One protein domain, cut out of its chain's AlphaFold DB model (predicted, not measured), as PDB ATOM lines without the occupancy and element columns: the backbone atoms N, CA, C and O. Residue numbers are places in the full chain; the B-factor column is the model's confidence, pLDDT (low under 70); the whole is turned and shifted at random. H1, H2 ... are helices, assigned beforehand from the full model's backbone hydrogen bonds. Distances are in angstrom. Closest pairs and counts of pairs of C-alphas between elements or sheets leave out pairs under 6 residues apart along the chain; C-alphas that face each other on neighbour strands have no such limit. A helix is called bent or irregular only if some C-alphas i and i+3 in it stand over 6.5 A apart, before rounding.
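This is residues 6 to 136 of the 138 residues of the protein "UPF0056 membrane protein" of Mameliella alba (UniProt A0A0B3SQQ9). The long helix H3 and the helix H4 spread as a V from the tight link between them, with the short helix H7 between the two arms. H6, just before H7 along the chain, packs on H3, while H1 and H2 cover another side, H2 packing on H6 and residues 15 to 19 of H1 on H7. The printed part has 131 residues with seven named helices, H1 to H7 in order, and no named strand; the class is all helix. It is compact, with a radius of gyration of the C-alphas of 16.1 A and spans of 47 by 35 by 24 A.

H1, residues 6 to 19, touches H7, residues 125 to 133, with residues 15 to 19 alone; they run opposite ways at a shallow tilt of 21 degrees, and their closest C-alphas, of Val 18 and Ala 127, are 5.3 A apart. H2, residues 24 to 31, touches H6, residues 111 to 122, opposite ways at a shallow tilt of 23 degrees, the closest C-alphas being those of Ala 31 and Gly 112, 5.5 A. H3, residues 37 to 68, touches H6 with residues 43 to 51 alone, the same way at a steep tilt of 50 degrees, closest at the C-alphas of Ala 47 and Ala 118, 4.4 A. With residues 55 to 63 alone H3 touches H7, at a steep tilt of 49 degrees; the closest C-alphas, of Leu 59 and Val 132, are 4.9 A apart. H4, residues 73 to 93, touches H7, opposite ways at a shallow tilt of 12 degrees, closest at the C-alphas of Leu 84 and Pro 125, 5.6 A. H5, residues 98 to 104, and H6 form a helical hairpin but only just touch, with 3 pairs of C-alphas within 8 A, the closest being those of Ile 102 and Gly 112, 7.2 A. H6 and H7 meet only through their link. Every O i to N i+4 pair is within hydrogen-bond range in H1, H2, H4, H5 and H7, against 26 of 28 in H3 and 3 of 8 in H6, where 1 of 9 O i to N i+3 pairs is within range.

H1 begins at C-alpha 6 (50.131, 20.895, 3.036) and is 20.0 A long; H2 is 10.4 A. H3 is 46.5 A long and irregular, C-alphas 38 and 41 being 7.2 A apart. H4 is 30.1 A, H5 9.8 A and H6 14.9 A; H6 is only just irregular, with C-alphas 113 and 116 6.9 A apart. H7, 12.3 A long, ends at C-alpha 133 (41.718, 20.414, -12.870).

The two C-alphas farthest apart, of Pro 36 and Gly 70, are 49.5 A apart. The printed part has no cut and no long link. Residues 67 to 72 and 89 to 97 stand free. The mean pLDDT of the printed part is 84.2; residues 95 to 112 are under 70.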
ATOM      1  N   SER A   6      51.476  21.446   2.937       83.75
ATOM      2  CA  SER A   6      50.131  20.895   3.036       83.75
ATOM      3  C   SER A   6      49.379  20.893   1.700       83.75
ATOM      4  O   SER A   6      48.600  19.971   1.457       83.75
ATOM      5  N   ALA A   7      49.625  21.867   0.818       82.94
ATOM      6  CA  ALA A   7      49.018  21.934  -0.512       82.94
ATOM      7  C   ALA A   7      49.595  20.849  -1.430       82.94
ATOM      8  O   ALA A   7      48.841  20.049  -1.982       82.94
ATOM      9  N   LEU A   8      50.926  20.723  -1.473       84.44
ATOM     10  CA  LEU A   8      51.602  19.677  -2.248       84.44
ATOM     11  C   LEU A   8      51.172  18.270  -1.816       84.44
ATOM     12  O   LEU A   8      50.967  17.393  -2.652       84.44
ATOM     13  N   LEU A   9      50.995  18.053  -0.509       89.62
ATOM     14  CA  LEU A   9      50.509  16.776   0.003       89.62
ATOM     15  C   LEU A   9      49.071  16.482  -0.459       89.62
ATOM     16  O   LEU A   9      48.771  15.345  -0.814       89.62
ATOM     17  N   ARG A  10      48.183  17.484  -0.486       88.31
ATOM     18  CA  ARG A  10      46.796  17.323  -0.965       88.31
ATOM     19  C   ARG A  10      46.734  17.026  -2.459       88.31
ATOM     20  O   ARG A  10      45.982  16.141  -2.863       88.31
ATOM     21  N   GLU A  11      47.518  17.735  -3.263       87.25
ATOM     22  CA  GLU A  11      47.604  17.515  -4.712       87.25
ATOM     23  C   GLU A  11      48.170  16.123  -5.009       87.25
ATOM     24  O   GLU A  11      47.593  15.372  -5.794       87.25
ATOM     25  N   PHE A  12      49.229  15.724  -4.296       88.25
ATOM     26  CA  PHE A  12      49.802  14.384  -4.393       88.25
ATOM     27  C   PHE A  12      48.791  13.292  -4.027       88.25
ATOM     28  O   PHE A  12      48.649  12.321  -4.767       88.25
ATOM     29  N   ILE A  13      48.064  13.447  -2.914       91.31
ATOM     30  CA  ILE A  13      47.024  12.491  -2.510       91.31
ATOM     31  C   ILE A  13      45.914  12.435  -3.562       91.31
ATOM     32  O   ILE A  13      45.483  11.344  -3.921       91.31
ATOM     33  N   THR A  14      45.477  13.581  -4.090       89.69
ATOM     34  CA  THR A  14      44.461  13.631  -5.151       89.69
ATOM     35  C   THR A  14      44.923  12.858  -6.383       89.69
ATOM     36  O   THR A  14      44.202  11.986  -6.858       89.69
ATOM     37  N   LEU A  15      46.144  13.105  -6.866       88.75
ATOM     38  CA  LEU A  15      46.709  12.367  -7.997       88.75
ATOM     39  C   LEU A  15      46.819  10.869  -7.707       88.75
ATOM     40  O   LEU A  15      46.438  10.061  -8.549       88.75
ATOM     41  N   LEU A  16      47.293  10.490  -6.518       90.69
ATOM     42  CA  LEU A  16      47.434   9.090  -6.121       90.69
ATOM     43  C   LEU A  16      46.086   8.357  -6.130       90.69
ATOM     44  O   LEU A  16      46.003   7.234  -6.619       90.69
ATOM     45  N   VAL A  17      45.042   8.996  -5.598       90.62
ATOM     46  CA  VAL A  17      43.689   8.435  -5.547       90.62
ATOM     47  C   VAL A  17      43.099   8.304  -6.947       90.62
ATOM     48  O   VAL A  17      42.490   7.286  -7.251       90.62
ATOM     49  N   VAL A  18      43.286   9.306  -7.809       87.88
ATOM     50  CA  VAL A  18      42.666   9.303  -9.139       87.88
ATOM     51  C   VAL A  18      43.389   8.374 -10.124       87.88
ATOM     52  O   VAL A  18      42.737   7.762 -10.967       87.88
ATOM     53  N   ILE A  19      44.716   8.239 -10.025       90.19
ATOM     54  CA  ILE A  19      45.485   7.270 -10.828       90.19
ATOM     55  C   ILE A  19      45.128   5.824 -10.445       90.19
ATOM     56  O   ILE A  19      45.268   4.923 -11.267       90.19
ATOM     57  N   ASP A  20      44.678   5.607  -9.207       91.44
ATOM     58  CA  ASP A  20      44.250   4.313  -8.673       91.44
ATOM     59  C   ASP A  20      45.243   3.163  -8.970       91.44
ATOM     60  O   ASP A  20      44.962   2.219  -9.726       91.44
ATOM     61  N   PRO A  21      46.451   3.210  -8.371       90.12
ATOM     62  CA  PRO A  21      47.445   2.158  -8.561       90.12
ATOM     63  C   PRO A  21      46.949   0.793  -8.068       90.12
ATOM     64  O   PRO A  21      47.397  -0.230  -8.579       90.12
ATOM     65  N   ILE A  22      46.025   0.767  -7.099       91.94
ATOM     66  CA  ILE A  22      45.448  -0.467  -6.554       91.94
ATOM     67  C   ILE A  22      44.472  -1.075  -7.568       91.94
ATOM     68  O   ILE A  22      44.587  -2.261  -7.882       91.94
ATOM     69  N   GLY A  23      43.565  -0.273  -8.131       87.75
ATOM     70  CA  GLY A  23      42.630  -0.704  -9.173       87.75
ATOM     71  C   GLY A  23      43.304  -1.104 -10.486       87.75
ATOM     72  O   GLY A  23      42.749  -1.898 -11.243       87.75
ATOM     73  N   SER A  24      44.537  -0.650 -10.728       89.81
ATOM     74  CA  SER A  24      45.339  -1.073 -11.884       89.81
ATOM     75  C   SER A  24      45.991  -2.459 -11.725       89.81
ATOM     76  O   SER A  24      46.435  -3.041 -12.719       89.81
ATOM     77  N   LEU A  25      46.039  -3.035 -10.512       92.31
ATOM     78  CA  LEU A  25      46.668  -4.346 -10.273       92.31
ATOM     79  C   LEU A  25      45.958  -5.510 -10.987       92.31
ATOM     80  O   LEU A  25      46.654  -6.294 -11.637       92.31
ATOM     81  N   PRO A  26      44.615  -5.649 -10.935       89.50
ATOM     82  CA  PRO A  26      43.920  -6.682 -11.700       89.50
ATOM     83  C   PRO A  26      44.165  -6.542 -13.204       89.50
ATOM     84  O   PRO A  26      44.428  -7.535 -13.877       89.50
ATOM     85  N   VAL A  27      44.159  -5.312 -13.728       88.56
ATOM     86  CA  VAL A  27      44.411  -5.047 -15.153       88.56
ATOM     87  C   VAL A  27      45.821  -5.484 -15.546       88.56
ATOM     88  O   VAL A  27      45.990  -6.163 -16.556       88.56
ATOM     89  N   PHE A  28      46.828  -5.167 -14.726       90.12
ATOM     90  CA  PHE A  28      48.196  -5.642 -14.929       90.12
ATOM     91  C   PHE A  28      48.271  -7.172 -14.912       90.12
ATOM     92  O   PHE A  28      48.905  -7.767 -15.786       90.12
ATOM     93  N   TYR A  29      47.611  -7.814 -13.946       89.25
ATOM     94  CA  TYR A  29      47.607  -9.268 -13.803       89.25
ATOM     95  C   TYR A  29      47.038  -9.961 -15.048       89.25
ATOM     96  O   TYR A  29      47.662 -10.873 -15.585       89.25
ATOM     97  N   PHE A  30      45.903  -9.483 -15.568       84.38
ATOM     98  CA  PHE A  30      45.310 -10.031 -16.789       84.38
ATOM     99  C   PHE A  30      46.139  -9.706 -18.039       84.38
ATOM    100  O   PHE A  30      46.364 -10.584 -18.869       84.38
ATOM    101  N   ALA A  31      46.657  -8.482 -18.159       84.31
ATOM    102  CA  ALA A  31      47.431  -8.056 -19.327       84.31
ATOM    103  C   ALA A  31      48.815  -8.728 -19.426       84.31
ATOM    104  O   ALA A  31      49.382  -8.819 -20.514       84.31
ATOM    105  N   THR A  32      49.362  -9.219 -18.309       87.12
ATOM    106  CA  THR A  32      50.643  -9.944 -18.267       87.12
ATOM    107  C   THR A  32      50.495 -11.463 -18.224       87.12
ATOM    108  O   THR A  32      51.510 -12.160 -18.200       87.12
ATOM    109  N   ALA A  33      49.268 -11.997 -18.288       84.56
ATOM    110  CA  ALA A  33      49.004 -13.436 -18.199       84.56
ATOM    111  C   ALA A  33      49.733 -14.261 -19.278       84.56
ATOM    112  O   ALA A  33      50.164 -15.382 -19.013       84.56
ATOM    113  N   ALA A  34      49.918 -13.695 -20.477       79.50
ATOM    114  CA  ALA A  34      50.647 -14.318 -21.586       79.50
ATOM    115  C   ALA A  34      52.110 -13.837 -21.722       79.50
ATOM    116  O   ALA A  34      52.807 -14.235 -22.654       79.50
ATOM    117  N   VAL A  35      52.591 -12.978 -20.815       82.88
ATOM    118  CA  VAL A  35      53.925 -12.357 -20.883       82.88
ATOM    119  C   VAL A  35      54.893 -13.083 -19.939       82.88
ATOM    120  O   VAL A  35      54.568 -13.269 -18.762       82.88
ATOM    121  N   PRO A  36      56.115 -13.445 -20.379       86.06
ATOM    122  CA  PRO A  36      57.116 -14.044 -19.499       86.06
ATOM    123  C   PRO A  36      57.442 -13.153 -18.293       86.06
ATOM    124  O   PRO A  36      57.666 -11.951 -18.449       86.06
ATOM    125  N   ALA A  37      57.580 -13.747 -17.102       88.44
ATOM    126  CA  ALA A  37      57.852 -13.021 -15.851       88.44
ATOM    127  C   ALA A  37      59.083 -12.093 -15.924       88.44
ATOM    128  O   ALA A  37      59.089 -11.003 -15.357       88.44
ATOM    129  N   ALA A  38      60.110 -12.475 -16.692       89.94
ATOM    130  CA  ALA A  38      61.310 -11.661 -16.905       89.94
ATOM    131  C   ALA A  38      61.035 -10.314 -17.611       89.94
ATOM    132  O   ALA A  38      61.841  -9.387 -17.514       89.94
ATOM    133  N   LEU A  39      59.913 -10.186 -18.329       88.19
ATOM    134  CA  LEU A  39      59.518  -8.970 -19.042       88.19
ATOM    135  C   LEU A  39      58.537  -8.097 -18.248       88.19
ATOM    136  O   LEU A  39      58.327  -6.949 -18.640       88.19
ATOM    137  N   HIS A  40      57.988  -8.576 -17.126       90.25
ATOM    138  CA  HIS A  40      56.956  -7.869 -16.349       90.25
ATOM    139  C   HIS A  40      57.391  -6.465 -15.915       90.25
ATOM    140  O   HIS A  40      56.629  -5.512 -16.046       90.25
ATOM    141  N   TRP A  41      58.650  -6.297 -15.496       91.50
ATOM    142  CA  TRP A  41      59.185  -4.979 -15.135       91.50
ATOM    143  C   TRP A  41      59.239  -4.013 -16.327       91.50
ATOM    144  O   TRP A  41      58.857  -2.848 -16.224       91.50
ATOM    145  N   ARG A  42      59.674  -4.503 -17.494       89.50
ATOM    146  CA  ARG A  42      59.717  -3.709 -18.734       89.50
ATOM    147  C   ARG A  42      58.316  -3.377 -19.241       89.50
ATOM    148  O   ARG A  42      58.127  -2.319 -19.832       89.50
ATOM    149  N   PHE A  43      57.364  -4.279 -19.027       90.38
ATOM    150  CA  PHE A  43      55.957  -4.081 -19.344       90.38
ATOM    151  C   PHE A  43      55.358  -2.966 -18.479       90.38
ATOM    152  O   PHE A  43      54.840  -1.994 -19.021       90.38
ATOM    153  N   ALA A  44      55.527  -3.043 -17.153       92.06
ATOM    154  CA  ALA A  44      55.061  -2.020 -16.217       92.06
ATOM    155  C   ALA A  44      55.673  -0.642 -16.514       92.06
ATOM    156  O   ALA A  44      54.949   0.343 -16.627       92.06
ATOM    157  N   LEU A  45      56.995  -0.571 -16.720       93.88
ATOM    158  CA  LEU A  45      57.675   0.684 -17.058       93.88
ATOM    159  C   LEU A  45      57.150   1.306 -18.350       93.88
ATOM    160  O   LEU A  45      56.957   2.518 -18.406       93.88
ATOM    161  N   ARG A  46      56.905   0.495 -19.386       91.62
ATOM    162  CA  ARG A  46      56.301   0.994 -20.626       91.62
ATOM    163  C   ARG A  46      54.900   1.532 -20.385       91.62
ATOM    164  O   ARG A  46      54.598   2.610 -20.884       91.62
ATOM    165  N   ALA A  47      54.079   0.822 -19.618       93.00
ATOM    166  CA  ALA A  47      52.722   1.265 -19.332       93.00
ATOM    167  C   ALA A  47      52.705   2.603 -18.582       93.00
ATOM    168  O   ALA A  47      52.004   3.530 -18.981       93.00
ATOM    169  N   VAL A  48      53.545   2.735 -17.552       94.62
ATOM    170  CA  VAL A  48      53.705   3.983 -16.792       94.62
ATOM    171  C   VAL A  48      54.220   5.112 -17.683       94.62
ATOM    172  O   VAL A  48      53.696   6.218 -17.611       94.62
ATOM    173  N   LEU A  49      55.204   4.851 -18.553       95.31
ATOM    174  CA  LEU A  49      55.732   5.857 -19.479       95.31
ATOM    175  C   LEU A  49      54.649   6.359 -20.441       95.31
ATOM    176  O   LEU A  49      54.508   7.563 -20.638       95.31
ATOM    177  N   VAL A  50      53.876   5.443 -21.031       94.38
ATOM    178  CA  VAL A  50      52.783   5.795 -21.945       94.38
ATOM    179  C   VAL A  50      51.711   6.590 -21.205       94.38
ATOM    180  O   VAL A  50      51.317   7.652 -21.679       94.38
ATOM    181  N   ALA A  51      51.284   6.134 -20.026       94.88
ATOM    182  CA  ALA A  51      50.302   6.849 -19.218       94.88
ATOM    183  C   ALA A  51      50.798   8.249 -18.829       94.88
ATOM    184  O   ALA A  51      50.053   9.217 -18.943       94.88
ATOM    185  N   TRP A  52      52.069   8.383 -18.446       94.81
ATOM    186  CA  TRP A  52      52.683   9.673 -18.136       94.81
ATOM    187  C   TRP A  52      52.665  10.626 -19.337       94.81
ATOM    188  O   TRP A  52      52.261  11.776 -19.187       94.81
ATOM    189  N   ILE A  53      53.022  10.152 -20.539       95.88
ATOM    190  CA  ILE A  53      52.953  10.957 -21.773       95.88
ATOM    191  C   ILE A  53      51.520  11.435 -22.026       95.88
ATOM    192  O   ILE A  53      51.308  12.604 -22.340       95.88
ATOM    193  N   VAL A  54      50.538  10.549 -21.871       95.00
ATOM    194  CA  VAL A  54      49.121  10.868 -22.080       95.00
ATOM    195  C   VAL A  54      48.635  11.904 -21.073       95.00
ATOM    196  O   VAL A  54      48.023  12.893 -21.467       95.00
ATOM    197  N   LEU A  55      48.934  11.722 -19.786       93.94
ATOM    198  CA  LEU A  55      48.538  12.666 -18.742       93.94
ATOM    199  C   LEU A  55      49.201  14.034 -18.939       93.94
ATOM    200  O   LEU A  55      48.526  15.049 -18.810       93.94
ATOM    201  N   MET A  56      50.480  14.079 -19.326       93.94
ATOM    202  CA  MET A  56      51.165  15.334 -19.663       93.94
ATOM    203  C   MET A  56      50.568  16.003 -20.905       93.94
ATOM    204  O   MET A  56      50.431  17.224 -20.939       93.94
ATOM    205  N   ALA A  57      50.176  15.223 -21.916       94.56
ATOM    206  CA  ALA A  57      49.485  15.756 -23.084       94.56
ATOM    207  C   ALA A  57      48.135  16.370 -22.693       94.56
ATOM    208  O   ALA A  57      47.841  17.486 -23.109       94.56
ATOM    209  N   PHE A  58      47.346  15.695 -21.851       92.12
ATOM    210  CA  PHE A  58      46.088  16.239 -21.336       92.12
ATOM    211  C   PHE A  58      46.299  17.473 -20.465       92.12
ATOM    212  O   PHE A  58      45.552  18.428 -20.628       92.12
ATOM    213  N   LEU A  59      47.330  17.495 -19.617       90.81
ATOM    214  CA  LEU A  59      47.703  18.662 -18.819       90.81
ATOM    215  C   LEU A  59      47.900  19.892 -19.713       90.81
ATOM    216  O   LEU A  59      47.253  20.916 -19.519       90.81
ATOM    217  N   VAL A  60      48.761  19.775 -20.728       91.81
ATOM    218  CA  VAL A  60      49.109  20.898 -21.612       91.81
ATOM    219  C   VAL A  60      47.946  21.264 -22.532       91.81
ATOM    220  O   VAL A  60      47.561  22.426 -22.620       91.81
ATOM    221  N   VAL A  61      47.367  20.283 -23.227       90.81
ATOM    222  CA  VAL A  61      46.304  20.524 -24.213       90.81
ATOM    223  C   VAL A  61      45.010  20.963 -23.533       90.81
ATOM    224  O   VAL A  61      44.344  21.865 -24.030       90.81
ATOM    225  N   GLY A  62      44.660  20.366 -22.394       87.62
ATOM    226  CA  GLY A  62      43.473  20.722 -21.621       87.62
ATOM    227  C   GLY A  62      43.516  22.174 -21.162       87.62
ATOM    228  O   GLY A  62      42.563  22.908 -21.410       87.62
ATOM    229  N   GLN A  63      44.645  22.614 -20.598       86.00
ATOM    230  CA  GLN A  63      44.857  24.011 -20.213       86.00
ATOM    231  C   GLN A  63      44.695  24.961 -21.412       86.00
ATOM    232  O   GLN A  63      43.925  25.920 -21.355       86.00
ATOM    233  N   LEU A  64      45.353  24.655 -22.537       87.06
ATOM    234  CA  LEU A  64      45.275  25.470 -23.754       87.06
ATOM    235  C   LEU A  64      43.851  25.556 -24.320       87.06
ATOM    236  O   LEU A  64      43.449  26.604 -24.823       87.06
ATOM    237  N   LEU A  65      43.079  24.470 -24.247       86.31
ATOM    238  CA  LEU A  65      41.683  24.455 -24.681       86.31
ATOM    239  C   LEU A  65      40.793  25.299 -23.767       86.31
ATOM    240  O   LEU A  65      39.914  26.000 -24.267       86.31
ATOM    241  N   LEU A  66      41.014  25.252 -22.451       85.12
ATOM    242  CA  LEU A  66      40.259  26.058 -21.492       85.12
ATOM    243  C   LEU A  66      40.462  27.549 -21.739       85.12
ATOM    244  O   LEU A  66      39.486  28.289 -21.890       85.12
ATOM    245  N   GLU A  67      41.724  27.961 -21.846       83.62
ATOM    246  CA  GLU A  67      42.112  29.348 -22.092       83.62
ATOM    247  C   GLU A  67      41.674  29.816 -23.487       83.62
ATOM    248  O   GLU A  67      41.062  30.876 -23.626       83.62
ATOM    249  N   GLY A  68      41.918  29.006 -24.523       84.06
ATOM    250  CA  GLY A  68      41.617  29.351 -25.914       84.06
ATOM    251  C   GLY A  68      40.124  29.459 -26.228       84.06
ATOM    252  O   GLY A  68      39.732  30.253 -27.082       84.06
ATOM    253  N   LEU A  69      39.278  28.691 -25.535       83.75
ATOM    254  CA  LEU A  69      37.822  28.749 -25.693       83.75
ATOM    255  C   LEU A  69      37.150  29.734 -24.720       83.75
ATOM    256  O   LEU A  69      35.935  29.920 -24.794       83.75
ATOM    257  N   GLY A  70      37.905  30.353 -23.802       79.50
ATOM    258  CA  GLY A  70      37.352  31.212 -22.751       79.50
ATOM    259  C   GLY A  70      36.372  30.473 -21.833       79.50
ATOM    260  O   GLY A  70      35.424  31.071 -21.311       79.50
ATOM    261  N   LEU A  71      36.549  29.157 -21.682       80.44
ATOM    262  CA  LEU A  71      35.655  28.327 -20.891       80.44
ATOM    263  C   LEU A  71      35.921  28.539 -19.407       80.44
ATOM    264  O   LEU A  71      37.057  28.621 -18.949       80.44
ATOM    265  N   ARG A  72      34.841  28.567 -18.628       80.69
ATOM    266  CA  ARG A  72      34.958  28.513 -17.173       80.69
ATOM    267  C   ARG A  72      35.405  27.114 -16.774       80.69
ATOM    268  O   ARG A  72      34.864  26.125 -17.269       80.69
ATOM    269  N   PHE A  73      36.295  27.046 -15.796       79.25
ATOM    270  CA  PHE A  73      36.769  25.802 -15.201       79.25
ATOM    271  C   PHE A  73      35.639  24.831 -14.816       79.25
ATOM    272  O   PHE A  73      35.676  23.645 -15.138       79.25
ATOM    273  N   GLY A  74      34.558  25.357 -14.226       83.81
ATOM    274  CA  GLY A  74      33.381  24.559 -13.875       83.81
ATOM    275  C   GLY A  74      32.707  23.881 -15.077       83.81
ATOM    276  O   GLY A  74      32.229  22.757 -14.956       83.81
ATOM    277  N   SER A  75      32.707  24.502 -16.260       87.12
ATOM    278  CA  SER A  75      32.142  23.895 -17.475       87.12
ATOM    279  C   SER A  75      32.953  22.683 -17.935       87.12
ATOM    280  O   SER A  75      32.375  21.684 -18.363       87.12
ATOM    281  N   PHE A  76      34.278  22.740 -17.797       86.00
ATOM    282  CA  PHE A  76      35.162  21.619 -18.110       86.00
ATOM    283  C   PHE A  76      34.998  20.463 -17.134       86.00
ATOM    284  O   PHE A  76      34.897  19.317 -17.565       86.00
ATOM    285  N   GLN A  77      34.874  20.757 -15.838       88.69
ATOM    286  CA  GLN A  77      34.565  19.739 -14.834       88.69
ATOM    287  C   GLN A  77      33.248  19.015 -15.123       88.69
ATOM    288  O   GLN A  77      33.191  17.792 -15.026       88.69
ATOM    289  N   ILE A  78      32.201  19.749 -15.521       91.62
ATOM    290  CA  ILE A  78      30.908  19.152 -15.884       91.62
ATOM    291  C   ILE A  78      31.064  18.248 -17.113       91.62
ATOM    292  O   ILE A  78      30.626  17.100 -17.084       91.62
ATOM    293  N   ALA A  79      31.710  18.732 -18.176       89.75
ATOM    294  CA  ALA A  79      31.908  17.952 -19.396       89.75
ATOM    295  C   ALA A  79      32.757  16.693 -19.145       89.75
ATOM    296  O   ALA A  79      32.366  15.592 -19.529       89.75
ATOM    297  N   GLY A  80      33.885  16.837 -18.448       89.50
ATOM    298  CA  GLY A  80      34.745  15.720 -18.070       89.50
ATOM    299  C   GLY A  80      34.042  14.726 -17.147       89.50
ATOM    300  O   GLY A  80      34.188  13.521 -17.327       89.50
ATOM    301  N   GLY A  81      33.222  15.211 -16.211       91.62
ATOM    302  CA  GLY A  81      32.395  14.373 -15.345       91.62
ATOM    303  C   GLY A  81      31.369  13.552 -16.128       91.62
ATOM    304  O   GLY A  81      31.195  12.368 -15.848       91.62
ATOM    305  N   ILE A  82      30.745  14.137 -17.157       94.69
ATOM    306  CA  ILE A  82      29.848  13.410 -18.071       94.69
ATOM    307  C   ILE A  82      30.622  12.332 -18.839       94.69
ATOM    308  O   ILE A  82      30.160  11.196 -18.912       94.69
ATOM    309  N   VAL A  83      31.806  12.648 -19.374       91.44
ATOM    310  CA  VAL A  83      32.649  11.668 -20.083       91.44
ATOM    311  C   VAL A  83      33.054  10.519 -19.158       91.44
ATOM    312  O   VAL A  83      32.912   9.358 -19.536       91.44
ATOM    313  N   LEU A  84      33.496  10.820 -17.933       91.56
ATOM    314  CA  LEU A  84      33.835   9.815 -16.926       91.56
ATOM    315  C   LEU A  84      32.627   8.940 -16.572       91.56
ATOM    316  O   LEU A  84      32.754   7.720 -16.496       91.56
ATOM    317  N   PHE A  85      31.452   9.545 -16.392       93.00
ATOM    318  CA  PHE A  85      30.216   8.822 -16.105       93.00
ATOM    319  C   PHE A  85      29.839   7.867 -17.242       93.00
ATOM    320  O   PHE A  85      29.577   6.691 -16.995       93.00
ATOM    321  N   LEU A  86      29.872   8.339 -18.492       91.94
ATOM    322  CA  LEU A  86      29.619   7.499 -19.661       91.94
ATOM    323  C   LEU A  86      30.639   6.361 -19.756       91.94
ATOM    324  O   LEU A  86      30.257   5.220 -20.001       91.94
ATOM    325  N   PHE A  87      31.916   6.642 -19.499       87.44
ATOM    326  CA  PHE A  87      32.961   5.626 -19.504       87.44
ATOM    327  C   PHE A  87      32.732   4.556 -18.427       87.44
ATOM    328  O   PHE A  87      32.793   3.360 -18.713       87.44
ATOM    329  N   ALA A  88      32.360   4.963 -17.213       87.88
ATOM    330  CA  ALA A  88      31.999   4.040 -16.142       87.88
ATOM    331  C   ALA A  88      30.783   3.171 -16.514       87.88
ATOM    332  O   ALA A  88      30.801   1.961 -16.289       87.88
ATOM    333  N   LEU A  89      29.758   3.747 -17.157       91.12
ATOM    334  CA  LEU A  89      28.626   2.971 -17.673       91.12
ATOM    335  C   LEU A  89      29.068   1.942 -18.718       91.12
ATOM    336  O   LEU A  89      28.596   0.809 -18.677       91.12
ATOM    337  N   THR A  90      29.998   2.293 -19.613       84.12
ATOM    338  CA  THR A  90      30.540   1.326 -20.581       84.12
ATOM    339  C   THR A  90      31.356   0.217 -19.922       84.12
ATOM    340  O   THR A  90      31.338  -0.900 -20.417       84.12
ATOM    341  N   MET A  91      32.019   0.475 -18.792       79.56
ATOM    342  CA  MET A  91      32.730  -0.569 -18.045       79.56
ATOM    343  C   MET A  91      31.782  -1.530 -17.312       79.56
ATOM    344  O   MET A  91      32.098  -2.709 -17.192       79.56
ATOM    345  N   ILE A  92      30.633  -1.047 -16.823       84.56
ATOM    346  CA  ILE A  92      29.657  -1.870 -16.084       84.56
ATOM    347  C   ILE A  92      28.726  -2.641 -17.027       84.56
ATOM    348  O   ILE A  92      28.434  -3.810 -16.787       84.56
ATOM    349  N   PHE A  93      28.222  -1.976 -18.069       85.12
ATOM    350  CA  PHE A  93      27.164  -2.499 -18.942       85.12
ATOM    351  C   PHE A  93      27.635  -2.805 -20.364       85.12
ATOM    352  O   PHE A  93      26.859  -3.332 -21.161       85.12
ATOM    353  N   GLY A  94      28.867  -2.436 -20.717       74.06
ATOM    354  CA  GLY A  94      29.421  -2.737 -22.028       74.06
ATOM    355  C   GLY A  94      29.679  -4.228 -22.189       74.06
ATOM    356  O   GLY A  94      30.021  -4.930 -21.238       74.06
ATOM    357  N   GLU A  95      29.534  -4.710 -23.420       68.19
ATOM    358  CA  GLU A  95      30.014  -6.041 -23.775       68.19
ATOM    359  C   GLU A  95      31.511  -6.129 -23.468       68.19
ATOM    360  O   GLU A  95      32.258  -5.171 -23.688       68.19
ATOM    361  N   SER A  96      31.959  -7.279 -22.966       58.41
ATOM    362  CA  SER A  96      33.368  -7.569 -22.733       58.41
ATOM    363  C   SER A  96      34.120  -7.604 -24.072       58.41
ATOM    364  O   SER A  96      34.361  -8.653 -24.657       58.41
ATOM    365  N   LYS A  97      34.509  -6.417 -24.546       55.66
ATOM    366  CA  LYS A  97      35.433  -6.171 -25.657       55.66
ATOM    367  C   LYS A  97      36.918  -6.493 -25.414       55.66
ATOM    368  O   LYS A  97      37.620  -6.518 -26.426       55.66
ATOM    369  N   PRO A  98      37.439  -6.744 -24.183       57.22
ATOM    370  CA  PRO A  98      38.879  -6.887 -23.988       57.22
ATOM    371  C   PRO A  98      39.504  -7.932 -24.904       57.22
ATOM    372  O   PRO A  98      40.535  -7.658 -25.490       57.22
ATOM    373  N   GLU A  99      38.873  -9.088 -25.099       54.06
ATOM    374  CA  GLU A  99      39.467 -10.173 -25.891       54.06
ATOM    375  C   GLU A  99      39.635  -9.805 -27.370       54.06
ATOM    376  O   GLU A  99      40.693 -10.068 -27.932       54.06
ATOM    377  N   ARG A 100      38.663  -9.106 -27.976       53.25
ATOM    378  CA  ARG A 100      38.757  -8.651 -29.376       53.25
ATOM    379  C   ARG A 100      39.729  -7.488 -29.555       53.25
ATOM    380  O   ARG A 100      40.495  -7.494 -30.506       53.25
ATOM    381  N   GLU A 101      39.740  -6.515 -28.644       54.56
ATOM    382  CA  GLU A 101      40.672  -5.376 -28.720       54.56
ATOM    383  C   GLU A 101      42.118  -5.792 -28.375       54.56
ATOM    384  O   GLU A 101      43.067  -5.256 -28.944       54.56
ATOM    385  N   ILE A 102      42.303  -6.795 -27.504       56.50
ATOM    386  CA  ILE A 102      43.604  -7.417 -27.206       56.50
ATOM    387  C   ILE A 102      44.080  -8.292 -28.382       56.50
ATOM    388  O   ILE A 102      45.270  -8.262 -28.700       56.50
ATOM    389  N   GLU A 103      43.184  -9.025 -29.060       53.53
ATOM    390  CA  GLU A 103      43.502  -9.760 -30.298       53.53
ATOM    391  C   GLU A 103      43.863  -8.818 -31.459       53.53
ATOM    392  O   GLU A 103      44.860  -9.048 -32.146       53.53
ATOM    393  N   GLU A 104      43.103  -7.737 -31.663       51.84
ATOM    394  CA  GLU A 104      43.358  -6.739 -32.714       51.84
ATOM    395  C   GLU A 104      44.634  -5.919 -32.450       51.84
ATOM    396  O   GLU A 104      45.348  -5.570 -33.392       51.84
ATOM    397  N   ALA A 105      44.992  -5.677 -31.182       52.78
ATOM    398  CA  ALA A 105      46.270  -5.076 -30.783       52.78
ATOM    399  C   ALA A 105      47.472  -6.048 -30.866       52.78
ATOM    400  O   ALA A 105      48.595  -5.707 -30.461       52.78
ATOM    401  N   GLY A 106      47.262  -7.271 -31.365       57.03
ATOM    402  CA  GLY A 106      48.275  -8.315 -31.461       57.03
ATOM    403  C   GLY A 106      49.488  -7.936 -32.322       57.03
ATOM    404  O   GLY A 106      49.342  -7.371 -33.406       57.03
ATOM    405  N   ARG A 107      50.690  -8.299 -31.826       53.19
ATOM    406  CA  ARG A 107      51.948  -8.689 -32.536       53.19
ATOM    407  C   ARG A 107      53.243  -8.394 -31.761       53.19
ATOM    408  O   ARG A 107      54.314  -8.762 -32.240       53.19
ATOM    409  N   SER A 108      53.190  -7.786 -30.572       55.56
ATOM    410  CA  SER A 108      54.371  -7.639 -29.703       55.56
ATOM    411  C   SER A 108      54.035  -7.976 -28.253       55.56
ATOM    412  O   SER A 108      52.981  -7.566 -27.781       55.56
ATOM    413  N   ASP A 109      54.954  -8.621 -27.526       59.56
ATOM    414  CA  ASP A 109      54.822  -8.984 -26.096       59.56
ATOM    415  C   ASP A 109      54.485  -7.801 -25.160       59.56
ATOM    416  O   ASP A 109      54.287  -7.970 -23.960       59.56
ATOM    417  N   LEU A 110      54.487  -6.571 -25.681       61.28
ATOM    418  CA  LEU A 110      54.403  -5.329 -24.926       61.28
ATOM    419  C   LEU A 110      53.241  -4.434 -25.378       61.28
ATOM    420  O   LEU A 110      53.071  -3.365 -24.797       61.28
ATOM    421  N   SER A 111      52.431  -4.835 -26.368       67.62
ATOM    422  CA  SER A 111      51.239  -4.059 -26.760       67.62
ATOM    423  C   SER A 111      50.216  -3.987 -25.621       67.62
ATOM    424  O   SER A 111      49.642  -2.921 -25.395       67.62
ATOM    425  N   GLY A 112      50.133  -5.049 -24.808       69.12
ATOM    426  CA  GLY A 112      49.370  -5.092 -23.555       69.12
ATOM    427  C   GLY A 112      49.719  -3.974 -22.556       69.12
ATOM    428  O   GLY A 112      48.906  -3.606 -21.708       69.12
ATOM    429  N   ALA A 113      50.933  -3.411 -22.647       79.25
ATOM    430  CA  ALA A 113      51.359  -2.318 -21.780       79.25
ATOM    431  C   ALA A 113      50.664  -1.004 -22.157       79.25
ATOM    432  O   ALA A 113      50.432  -0.169 -21.290       79.25
ATOM    433  N   THR A 114      50.320  -0.818 -23.436       84.44
ATOM    434  CA  THR A 114      49.614   0.380 -23.920       84.44
ATOM    435  C   THR A 114      48.116   0.258 -23.671       84.44
ATOM    436  O   THR A 114      47.522   1.161 -23.091       84.44
ATOM    437  N   PHE A 115      47.530  -0.879 -24.046       84.50
ATOM    438  CA  PHE A 115      46.130  -1.196 -23.800       84.50
ATOM    439  C   PHE A 115      46.015  -2.611 -23.225       84.50
ATOM    440  O   PHE A 115      46.600  -3.518 -23.812       84.50
ATOM    441  N   PRO A 116      45.279  -2.844 -22.124       83.44
ATOM    442  CA  PRO A 116      44.445  -1.899 -21.365       83.44
ATOM    443  C   PRO A 116      45.169  -1.166 -20.208       83.44
ATOM    444  O   PRO A 116      44.543  -0.388 -19.482       83.44
ATOM    445  N   LEU A 117      46.466  -1.430 -19.980       90.12
ATOM    446  CA  LEU A 117      47.146  -0.982 -18.759       90.12
ATOM    447  C   LEU A 117      47.484   0.519 -18.741       90.12
ATOM    448  O   LEU A 117      47.082   1.214 -17.811       90.12
ATOM    449  N   ALA A 118      48.213   1.050 -19.728       89.88
ATOM    450  CA  ALA A 118      48.468   2.495 -19.767       89.88
ATOM    451  C   ALA A 118      47.170   3.275 -19.987       89.88
ATOM    452  O   ALA A 118      46.898   4.233 -19.269       89.88
ATOM    453  N   MET A 119      46.368   2.833 -20.956       88.69
ATOM    454  CA  MET A 119      45.025   3.326 -21.225       88.69
ATOM    455  C   MET A 119      44.073   2.139 -21.384       88.69
ATOM    456  O   MET A 119      44.400   1.221 -22.132       88.69
ATOM    457  N   PRO A 120      42.893   2.146 -20.747       86.25
ATOM    458  CA  PRO A 120      42.337   3.215 -19.915       86.25
ATOM    459  C   PRO A 120      42.653   3.095 -18.410       86.25
ATOM    460  O   PRO A 120      42.130   3.899 -17.649       86.25
ATOM    461  N   SER A 121      43.433   2.108 -17.946       90.38
ATOM    462  CA  SER A 121      43.572   1.852 -16.498       90.38
ATOM    463  C   SER A 121      44.311   2.963 -15.744       90.38
ATOM    464  O   SER A 121      43.731   3.571 -14.853       90.38
ATOM    465  N   ILE A 122      45.573   3.253 -16.097       93.56
ATOM    466  CA  ILE A 122      46.377   4.275 -15.398       93.56
ATOM    467  C   ILE A 122      45.964   5.684 -15.846       93.56
ATOM    468  O   ILE A 122      45.584   6.527 -15.036       93.56
ATOM    469  N   ALA A 123      46.027   5.956 -17.152       93.06
ATOM    470  CA  ALA A 123      45.536   7.198 -17.739       93.06
ATOM    471  C   ALA A 123      44.033   7.069 -18.021       93.06
ATOM    472  O   ALA A 123      43.589   7.027 -19.169       93.06
ATOM    473  N   SER A 124      43.258   6.952 -16.945       90.50
ATOM    474  CA  SER A 124      41.802   6.895 -17.009       90.50
ATOM    475  C   SER A 124      41.204   8.258 -17.373       90.50
ATOM    476  O   SER A 124      41.836   9.294 -17.137       90.50
ATOM    477  N   PRO A 125      39.962   8.311 -17.891       90.12
ATOM    478  CA  PRO A 125      39.276   9.584 -18.127       90.12
ATOM    479  C   PRO A 125      39.194  10.463 -16.871       90.12
ATOM    480  O   PRO A 125      39.263  11.687 -16.960       90.12
ATOM    481  N   GLY A 126      39.102   9.837 -15.692       91.31
ATOM    482  CA  GLY A 126      39.135  10.532 -14.408       91.31
ATOM    483  C   GLY A 126      40.501  11.153 -14.123       91.31
ATOM    484  O   GLY A 126      40.566  12.321 -13.747       91.31
ATOM    485  N   ALA A 127      41.592  10.418 -14.366       92.81
ATOM    486  CA  ALA A 127      42.958  10.924 -14.214       92.81
ATOM    487  C   ALA A 127      43.263  12.069 -15.180       92.81
ATOM    488  O   ALA A 127      43.807  13.090 -14.765       92.81
ATOM    489  N   MET A 128      42.840  11.947 -16.436       92.81
ATOM    490  CA  MET A 128      42.958  13.012 -17.433       92.81
ATOM    491  C   MET A 128      42.231  14.290 -16.991       92.81
ATOM    492  O   MET A 128      42.807  15.375 -17.052       92.81
ATOM    493  N   LEU A 129      40.993  14.164 -16.501       91.38
ATOM    494  CA  LEU A 129      40.219  15.286 -15.965       91.38
ATOM    495  C   LEU A 129      40.909  15.919 -14.751       91.38
ATOM    496  O   LEU A 129      41.074  17.136 -14.704       91.38
ATOM    497  N   ALA A 130      41.320  15.102 -13.779       90.88
ATOM    498  CA  ALA A 130      41.915  15.578 -12.537       90.88
ATOM    499  C   ALA A 130      43.229  16.328 -12.764       90.88
ATOM    500  O   ALA A 130      43.451  17.352 -12.130       90.88
ATOM    501  N   VAL A 131      44.081  15.863 -13.681       91.44
ATOM    502  CA  VAL A 131      45.362  16.522 -13.976       91.44
ATOM    503  C   VAL A 131      45.158  17.926 -14.557       91.44
ATOM    504  O   VAL A 131      45.862  18.858 -14.175       91.44
ATOM    505  N   VAL A 132      44.164  18.106 -15.431       89.81
ATOM    506  CA  VAL A 132      43.809  19.439 -15.945       89.81
ATOM    507  C   VAL A 132      43.218  20.301 -14.831       89.81
ATOM    508  O   VAL A 132      43.580  21.464 -14.688       89.81
ATOM    509  N   VAL A 133      42.358  19.718 -13.993       87.12
ATOM    510  CA  VAL A 133      41.718  20.414 -12.870       87.12
ATOM    511  C   VAL A 133      42.743  20.908 -11.843       87.12
ATOM    512  O   VAL A 133      42.679  22.049 -11.409       87.12
ATOM    513  N   LEU A 134      43.729  20.089 -11.490       86.38
ATOM    514  CA  LEU A 134      44.768  20.449 -10.521       86.38
ATOM    515  C   LEU A 134      45.724  21.547 -11.016       86.38
ATOM    516  O   LEU A 134      46.478  22.093 -10.218       86.38
ATOM    517  N   THR A 135      45.713  21.865 -12.313       81.25
ATOM    518  CA  THR A 135      46.578  22.905 -12.890       81.25
ATOM    519  C   THR A 135      46.006  24.319 -12.688       81.25
ATOM    520  O   THR A 135      46.775  25.278 -12.621       81.25
ATOM    521  N   ASP A 136      44.686  24.472 -12.526       71.31
ATOM    522  CA  ASP A 136      44.041  25.773 -12.291       71.31
ATOM    523  C   ASP A 136      43.951  26.067 -10.782       71.31
ATOM    524  O   ASP A 136      43.012  25.661 -10.100       71.31
TER     525      ASP A 136